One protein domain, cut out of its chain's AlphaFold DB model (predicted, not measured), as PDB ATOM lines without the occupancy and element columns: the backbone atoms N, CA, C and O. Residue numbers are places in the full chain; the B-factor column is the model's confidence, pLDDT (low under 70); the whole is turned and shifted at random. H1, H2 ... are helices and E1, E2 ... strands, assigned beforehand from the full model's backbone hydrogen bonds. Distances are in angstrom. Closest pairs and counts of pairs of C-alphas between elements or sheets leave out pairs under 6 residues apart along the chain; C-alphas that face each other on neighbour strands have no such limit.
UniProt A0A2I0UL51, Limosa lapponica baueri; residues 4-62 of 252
ATOM      1  N   ALA A   4     -46.120  38.685   9.776       94.19
ATOM      2  CA  ALA A   4     -46.072  40.087   9.384       94.19
ATOM      3  C   ALA A   4     -46.067  40.203   7.854       94.19
ATOM      4  O   ALA A   4     -45.392  39.416   7.195       94.19
ATOM      5  N   VAL A   5     -46.780  41.180   7.302       93.81
ATOM      6  CA  VAL A   5     -46.812  41.485   5.867       93.81
ATOM      7  C   VAL A   5     -46.270  42.881   5.652       93.81
ATOM      8  O   VAL A   5     -46.678  43.822   6.329       93.81
ATOM      9  N   PHE A   6     -45.378  43.020   4.685       94.25
ATOM     10  CA  PHE A   6     -44.774  44.275   4.284       94.25
ATOM     11  C   PHE A   6     -45.039  44.541   2.810       94.25
ATOM     12  O   PHE A   6     -45.110  43.612   2.011       94.25
ATOM     13  N   GLY A   7     -45.128  45.806   2.432       91.44
ATOM     14  CA  GLY A   7     -45.255  46.214   1.038       91.44
ATOM     15  C   GLY A   7     -44.723  47.619   0.818       91.44
ATOM     16  O   GLY A   7     -44.455  48.357   1.770       91.44
ATOM     17  N   TYR A   8     -44.525  47.961  -0.450       89.81
ATOM     18  CA  TYR A   8     -44.037  49.277  -0.840       89.81
ATOM     19  C   TYR A   8     -45.194  50.268  -0.936       89.81
ATOM     20  O   TYR A   8     -46.160  50.024  -1.653       89.81
ATOM     21  N   GLU A   9     -45.091  51.393  -0.229       82.00
ATOM     22  CA  GLU A   9     -46.084  52.475  -0.320       82.00
ATOM     23  C   GLU A   9     -45.638  53.570  -1.302       82.00
ATOM     24  O   GLU A   9     -46.420  54.061  -2.113       82.00
ATOM     25  N   LYS A  10     -44.359  53.949  -1.237       77.31
ATOM     26  CA  LYS A  10     -43.717  54.936  -2.117       77.31
ATOM     27  C   LYS A  10     -42.550  54.282  -2.843       77.31
ATOM     28  O   LYS A  10     -42.242  53.122  -2.593       77.31
ATOM     29  N   HIS A  11     -41.881  55.045  -3.707       70.50
ATOM     30  CA  HIS A  11     -40.886  54.531  -4.648       70.50
ATOM     31  C   HIS A  11     -39.864  53.552  -4.050       70.50
ATOM     32  O   HIS A  11     -39.499  52.618  -4.757       70.50
ATOM     33  N   HIS A  12     -39.465  53.683  -2.776       81.69
ATOM     34  CA  HIS A  12     -38.504  52.762  -2.152       81.69
ATOM     35  C   HIS A  12     -38.783  52.432  -0.671       81.69
ATOM     36  O   HIS A  12     -37.945  51.805  -0.026       81.69
ATOM     37  N   ASP A  13     -39.948  52.807  -0.130       88.19
ATOM     38  CA  ASP A  13     -40.240  52.647   1.302       88.19
ATOM     39  C   ASP A  13     -41.040  51.371   1.568       88.19
ATOM     40  O   ASP A  13     -42.226  51.292   1.230       88.19
ATOM     41  N   LEU A  14     -40.395  50.391   2.206       91.31
ATOM     42  CA  LEU A  14     -41.044  49.172   2.677       91.31
ATOM     43  C   LEU A  14     -41.702  49.419   4.041       91.31
ATOM     44  O   LEU A  14     -41.026  49.783   5.005       91.31
ATOM     45  N   LYS A  15     -43.013  49.192   4.141       93.12
ATOM     46  CA  LYS A  15     -43.780  49.384   5.377       93.12
ATOM     47  C   LYS A  15     -44.509  48.126   5.800       93.12
ATOM     48  O   LYS A  15     -44.901  47.321   4.963       93.12
ATOM     49  N   LEU A  16     -44.704  47.991   7.111       93.81
ATOM     50  CA  LEU A  16     -45.586  46.983   7.687       93.81
ATOM     51  C   LEU A  16     -47.026  47.315   7.283       93.81
ATOM     52  O   LEU A  16     -47.540  48.371   7.644       93.81
ATOM     53  N   LEU A  17     -47.644  46.413   6.534       92.38
ATOM     54  CA  LEU A  17     -49.042  46.503   6.130       92.38
ATOM     55  C   LEU A  17     -49.947  45.831   7.156       92.38
ATOM     56  O   LEU A  17     -51.011  46.351   7.476       92.38
ATOM     57  N   ASP A  18     -49.523  44.679   7.673       92.12
ATOM     58  CA  ASP A  18     -50.353  43.873   8.558       92.12
ATOM     59  C   ASP A  18     -49.499  42.966   9.455       92.12
ATOM     60  O   ASP A  18     -48.369  42.602   9.127       92.12
ATOM     61  N   SER A  19     -50.044  42.582  10.603       94.12
ATOM     62  CA  SER A  19     -49.420  41.681  11.561       94.12
ATOM     63  C   SER A  19     -50.456  40.758  12.181       94.12
ATOM     64  O   SER A  19     -51.560  41.185  12.500       94.12
ATOM     65  N   GLY A  20     -50.086  39.498  12.395       90.94
ATOM     66  CA  GLY A  20     -51.014  38.483  12.886       90.94
ATOM     67  C   GLY A  20     -50.377  37.507  13.865       90.94
ATOM     68  O   GLY A  20     -49.150  37.431  14.041       90.94
ATOM     69  N   ALA A  21     -51.236  36.750  14.543       87.75
ATOM     70  CA  ALA A  21     -50.844  35.666  15.439       87.75
ATOM     71  C   ALA A  21     -51.110  34.271  14.848       87.75
ATOM     72  O   ALA A  21     -50.701  33.286  15.471       87.75
ATOM     73  N   GLY A  22     -51.759  34.176  13.683       83.44
ATOM     74  CA  GLY A  22     -51.991  32.914  12.998       83.44
ATOM     75  C   GLY A  22     -50.775  32.383  12.252       83.44
ATOM     76  O   GLY A  22     -49.622  32.719  12.545       83.44
ATOM     77  N   GLY A  23     -51.059  31.459  11.342       84.75
ATOM     78  CA  GLY A  23     -50.075  30.674  10.609       84.75
ATOM     79  C   GLY A  23     -49.899  31.122   9.154       84.75
ATOM     80  O   GLY A  23     -50.283  32.235   8.791       84.75
ATOM     81  N   PRO A  24     -49.314  30.256   8.312       86.06
ATOM     82  CA  PRO A  24     -49.121  30.546   6.895       86.06
ATOM     83  C   PRO A  24     -50.443  30.734   6.132       86.06
ATOM     84  O   PRO A  24     -50.462  31.501   5.179       86.06
ATOM     85  N   ASP A  25     -51.541  30.104   6.564       89.31
ATOM     86  CA  ASP A  25     -52.859  30.251   5.931       89.31
ATOM     87  C   ASP A  25     -53.406  31.683   6.060       89.31
ATOM     88  O   ASP A  25     -53.780  32.297   5.066       89.31
ATOM     89  N   GLU A  26     -53.343  32.266   7.263       89.00
ATOM     90  CA  GLU A  26     -53.724  33.672   7.489       89.00
ATOM     91  C   GLU A  26     -52.796  34.627   6.718       89.00
ATOM     92  O   GLU A  26     -53.224  35.664   6.216       89.00
ATOM     93  N   LEU A  27     -51.510  34.279   6.603       90.50
ATOM     94  CA  LEU A  27     -50.559  35.065   5.821       90.50
ATOM     95  C   LEU A  27     -50.904  35.047   4.323       90.50
ATOM     96  O   LEU A  27     -50.766  36.074   3.663       90.50
ATOM     97  N   ALA A  28     -51.359  33.910   3.794       88.88
ATOM     98  CA  ALA A  28     -51.705  33.758   2.385       88.88
ATOM     99  C   ALA A  28     -52.894  34.641   1.973       88.88
ATOM    100  O   ALA A  28     -52.869  35.233   0.897       88.88
ATOM    101  N   GLU A  29     -53.895  34.786   2.842       89.88
ATOM    102  CA  GLU A  29     -55.070  35.635   2.594       89.88
ATOM    103  C   GLU A  29     -54.731  37.132   2.528       89.88
ATOM    104  O   GLU A  29     -55.443  37.907   1.891       89.88
ATOM    105  N   LYS A  30     -53.627  37.546   3.161       88.62
ATOM    106  CA  LYS A  30     -53.192  38.948   3.213       88.62
ATOM    107  C   LYS A  30     -52.398  39.383   1.974       88.62
ATOM    108  O   LYS A  30     -52.122  40.574   1.825       88.62
ATOM    109  N   PHE A  31     -52.031  38.466   1.077       90.12
ATOM    110  CA  PHE A  31     -51.320  38.818  -0.150       90.12
ATOM    111  C   PHE A  31     -52.274  39.280  -1.267       90.12
ATOM    112  O   PHE A  31     -53.110  38.530  -1.761       90.12
ATOM    113  N   SER A  32     -52.095  40.519  -1.730       83.00
ATOM    114  CA  SER A  32     -52.701  41.059  -2.955       83.00
ATOM    115  C   SER A  32     -51.931  40.689  -4.235       83.00
ATOM    116  O   SER A  32     -50.706  40.652  -4.275       83.00
ATOM    117  N   THR A  33     -52.636  40.491  -5.347       77.75
ATOM    118  CA  THR A  33     -52.026  40.269  -6.674       77.75
ATOM    119  C   THR A  33     -51.577  41.556  -7.369       77.75
ATOM    120  O   THR A  33     -50.868  41.500  -8.371       77.75
ATOM    121  N   THR A  34     -51.983  42.722  -6.862       77.69
ATOM    122  CA  THR A  34     -51.739  44.025  -7.501       77.69
ATOM    123  C   THR A  34     -50.469  44.715  -7.016       77.69
ATOM    124  O   THR A  34     -50.129  45.794  -7.500       77.69
ATOM    125  N   SER A  35     -49.774  44.149  -6.033       78.62
ATOM    126  CA  SER A  35     -48.612  44.776  -5.404       78.62
ATOM    127  C   SER A  35     -47.600  43.727  -4.971       78.62
ATOM    128  O   SER A  35     -47.966  42.633  -4.550       78.62
ATOM    129  N   ILE A  36     -46.318  44.075  -5.069       87.19
ATOM    130  CA  ILE A  36     -45.232  43.252  -4.533       87.19
ATOM    131  C   ILE A  36     -45.240  43.396  -3.011       87.19
ATOM    132  O   ILE A  36     -45.292  44.516  -2.492       87.19
ATOM    133  N   MET A  37     -45.180  42.274  -2.302       92.12
ATOM    134  CA  MET A  37     -45.186  42.230  -0.840       92.12
ATOM    135  C   MET A  37     -44.172  41.224  -0.313       92.12
ATOM    136  O   MET A  37     -43.712  40.334  -1.020       92.12
ATOM    137  N   TYR A  38     -43.876  41.332   0.975       92.94
ATOM    138  CA  TYR A  38     -43.054  40.381   1.700       92.94
ATOM    139  C   TYR A  38     -43.800  39.889   2.928       92.94
ATOM    140  O   TYR A  38     -44.295  40.686   3.719       92.94
ATOM    141  N   GLY A  39     -43.866  38.576   3.109       93.62
ATOM    142  CA  GLY A  39     -44.426  37.958   4.303       93.62
ATOM    143  C   GLY A  39     -43.329  37.375   5.178       93.62
ATOM    144  O   GLY A  39     -42.455  36.669   4.690       93.62
ATOM    145  N   LEU A  40     -43.386  37.617   6.478       93.56
ATOM    146  CA  LEU A  40     -42.623  36.876   7.475       93.56
ATOM    147  C   LEU A  40     -43.587  35.976   8.239       93.56
ATOM    148  O   LEU A  40     -44.614  36.454   8.715       93.56
ATOM    149  N   CYS A  41     -43.260  34.694   8.389       93.62
ATOM    150  CA  CYS A  41     -44.041  33.749   9.189       93.62
ATOM    151  C   CYS A  41     -43.135  32.898  10.074       93.62
ATOM    152  O   CYS A  41     -42.130  32.357   9.613       93.62
ATOM    153  N   ARG A  42     -43.508  32.731  11.343       91.44
ATOM    154  CA  ARG A  42     -42.879  31.784  12.261       91.44
ATOM    155  C   ARG A  42     -43.637  30.459  12.227       91.44
ATOM    156  O   ARG A  42     -44.751  30.377  12.739       91.44
ATOM    157  N   ILE A  43     -43.002  29.415  11.709       90.94
ATOM    158  CA  ILE A  43     -43.568  28.064  11.593       90.94
ATOM    159  C   ILE A  43     -42.846  27.133  12.568       90.94
ATOM    160  O   ILE A  43     -41.642  27.256  12.781       90.94
ATOM    161  N   GLN A  44     -43.580  26.224  13.203       89.81
ATOM    162  CA  GLN A  44     -42.988  25.159  14.007       89.81
ATOM    163  C   GLN A  44     -42.733  23.942  13.121       89.81
ATOM    164  O   GLN A  44     -43.633  23.485  12.423       89.81
ATOM    165  N   ASP A  45     -41.505  23.441  13.133       86.44
ATOM    166  CA  ASP A  45     -41.139  22.222  12.422       86.44
ATOM    167  C   ASP A  45     -41.777  21.013  13.136       86.44
ATOM    168  O   ASP A  45     -41.487  20.797  14.318       86.44
ATOM    169  N   PRO A  46     -42.650  20.233  12.471       84.69
ATOM    170  CA  PRO A  46     -43.365  19.130  13.109       84.69
ATOM    171  C   PRO A  46     -42.441  17.987  13.551       84.69
ATOM    172  O   PRO A  46     -42.817  17.226  14.438       84.69
ATOM    173  N   GLY A  47     -41.241  17.859  12.972       85.69
ATOM    174  CA  GLY A  47     -40.295  16.801  13.340       85.69
ATOM    175  C   GLY A  47     -39.383  17.168  14.510       85.69
ATOM    176  O   GLY A  47     -39.020  16.311  15.309       85.69
ATOM    177  N   THR A  48     -39.004  18.442  14.621       88.12
ATOM    178  CA  THR A  48     -38.010  18.904  15.609       88.12
ATOM    179  C   THR A  48     -38.603  19.789  16.702       88.12
ATOM    180  O   THR A  48     -37.922  20.099  17.676       88.12
ATOM    181  N   GLY A  49     -39.851  20.242  16.549       87.81
ATOM    182  CA  GLY A  49     -40.500  21.196  17.451       87.81
ATOM    183  C   GLY A  49     -39.892  22.603  17.416       87.81
ATOM    184  O   GLY A  49     -40.407  23.497  18.088       87.81
ATOM    185  N   ALA A  50     -38.830  22.820  16.633       90.38
ATOM    186  CA  ALA A  50     -38.122  24.086  16.540       90.38
ATOM    187  C   ALA A  50     -38.932  25.119  15.747       90.38
ATOM    188  O   ALA A  50     -39.541  24.811  14.720       90.38
ATOM    189  N   HIS A  51     -38.910  26.373  16.196       89.44
ATOM    190  CA  HIS A  51     -39.496  27.475  15.443       89.44
ATOM    191  C   HIS A  51     -38.515  27.991  14.392       89.44
ATOM    192  O   HIS A  51     -37.384  28.352  14.712       89.44
ATOM    193  N   ARG A  52     -38.972  28.083  13.143       89.50
ATOM    194  CA  ARG A  52     -38.237  28.683  12.028       89.50
ATOM    195  C   ARG A  52     -38.981  29.908  11.525       89.50
ATOM    196  O   ARG A  52     -40.210  29.922  11.498       89.50
ATOM    197  N   ILE A  53     -38.233  30.928  11.127       90.94
ATOM    198  CA  ILE A  53     -38.783  32.110  10.467       90.94
ATOM    199  C   ILE A  53     -38.615  31.919   8.963       90.94
ATOM    200  O   ILE A  53     -37.518  31.629   8.490       90.94
ATOM    201  N   VAL A  54     -39.709  32.068   8.227       89.94
ATOM    202  CA  VAL A  54     -39.763  31.992   6.770       89.94
ATOM    203  C   VAL A  54     -40.025  33.390   6.229       89.94
ATOM    204  O   VAL A  54     -40.970  34.047   6.663       89.94
ATOM    205  N   LEU A  55     -39.188  33.823   5.288       91.50
ATOM    206  CA  LEU A  55     -39.426  34.999   4.459       91.50
ATOM    207  C   LEU A  55     -40.049  34.547   3.136       91.50
ATOM    208  O   LEU A  55     -39.508  33.682   2.451       91.50
ATOM    209  N   ILE A  56     -41.177  35.149   2.792       91.06
ATOM    210  CA  ILE A  56     -41.938  34.909   1.574       91.06
ATOM    211  C   ILE A  56     -41.835  36.176   0.734       91.06
ATOM    212  O   ILE A  56     -42.311  37.229   1.152       91.06
ATOM    213  N   ASN A  57     -41.207  36.075  -0.435       90.94
ATOM    214  CA  ASN A  57     -41.225  37.130  -1.439       90.94
ATOM    215  C   ASN A  57     -42.453  36.924  -2.330       90.94
ATOM    216  O   ASN A  57     -42.489  35.973  -3.111       90.94
ATOM    217  N   TRP A  58     -43.468  37.766  -2.168       88.75
ATOM    218  CA  TRP A  58     -44.682  37.710  -2.968       88.75
ATOM    219  C   TRP A  58     -44.547  38.650  -4.159       88.75
ATOM    220  O   TRP A  58     -44.684  39.872  -4.046       88.75
ATOM    221  N   GLU A  59     -44.247  38.055  -5.308       81.38
ATOM    222  CA  GLU A  59     -44.028  38.751  -6.568       81.38
ATOM    223  C   GLU A  59     -45.149  38.493  -7.578       81.38
ATOM    224  O   GLU A  59     -45.964  37.577  -7.440       81.38
ATOM    225  N   ALA A  60     -45.193  39.324  -8.619       69.69
ATOM    226  CA  ALA A  60     -46.086  39.106  -9.744       69.69
ATOM    227  C   ALA A  60     -45.758  37.772 -10.437       69.69
ATOM    228  O   ALA A  60     -44.594  37.419 -10.599       69.69
ATOM    229  N   SER A  61     -46.798  37.082 -10.919       67.56
ATOM    230  CA  SER A  61     -46.710  35.788 -11.627       67.56
ATOM    231  C   SER A  61     -45.657  35.760 -12.746       67.56
ATOM    232  O   SER A  61     -45.076  34.717 -13.044       67.56
ATOM    233  N   VAL A  62     -45.382  36.918 -13.356       70.81
ATOM    234  CA  VAL A  62     -44.317  37.087 -14.339       70.81
ATOM    235  C   VAL A  62     -43.556  38.382 -14.067       70.81
ATOM    236  O   VAL A  62     -44.131  39.468 -14.115       70.81
TER     237      VAL A  62
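What this domain is: This is residues 4 to 62 of the 252 residues of a protein of Limosa lapponica baueri (UniProt A0A2I0UL51). A strongly twisted wall of four antiparallel strands is made of two hairpins, E1 with E2 and E3 with E4, set side by side with their turns at opposite ends of the long axis, and the short helix H1 packs on one face. The turn of the second hairpin, residues 45 to 50, sticks out free at one end. The printed part has 59 residues with one named helix and four named strands, in the order E1, E2, H1, E3, E4 along the chain; the sheet runs E2, E1, E3, E4, and the class is mostly strand. The whole is only just loose, close to compact, with a radius of gyration of the C-alphas of 12.7 A, and it is elongated, spanning 41 by 23 by 17 A.

How they stand to each other: E1, residues 4 to 10, and E2, residues 13 to 20, form a hairpin with a tight link, antiparallel at 152 degrees; N 5 and O 18 are 2.8 A apart and N 15 and O 7 are 2.9 A apart, within hydrogen-bond range. On the other side of E1 is E3, residues 37 to 44, antiparallel at 169 degrees, with N 6 and O 38 at 2.7 A. E3 and E4, residues 51 to 58, form the second hairpin, antiparallel at 159 degrees, with N 56 and O 39 at 2.7 A. E2 and E4 are the edge strands and are apart. H1, residues 24 to 29, is on the sheet at a height of 8.2 A over it. It lies only just over E1 and E3, with 3 of its 6 C-alphas falling on each, and runs along the strands, at 18 degrees to E1 on the local plane. The closest C-alphas of H1 and E3 are those of Pro 24 and Cys 41, 6.4 A apart. H1 and E4 are near each other, with 5 pairs of C-alphas within 10 A. E2, H1 and E3 make a split strand-helix-strand unit, two strands running the same way with E1 between them in the sheet, and its crossover is right-handed. In H1 every O i to N i+4 pair is within hydrogen-bond range.

Where its parts are: E1 begins at C-alpha 4, (-46.072, 40.087, 9.384), and is 18.9 A long; E2 is 21.2 A long. H1 begins at C-alpha 24, (-49.121, 30.546, 6.895), and measures 8.9 A. E3 is 22.7 A long and E4 21.7 A, ending at C-alpha 58, (-44.682, 37.710, -2.968).

The domain as a whole: The two C-alphas farthest apart, those of His 11 and Gly 47, are 41.8 A from each other. The printed part has no cut and no long link. The mean pLDDT of the printed part is 87.4, and residues 60 to 61 are under 70.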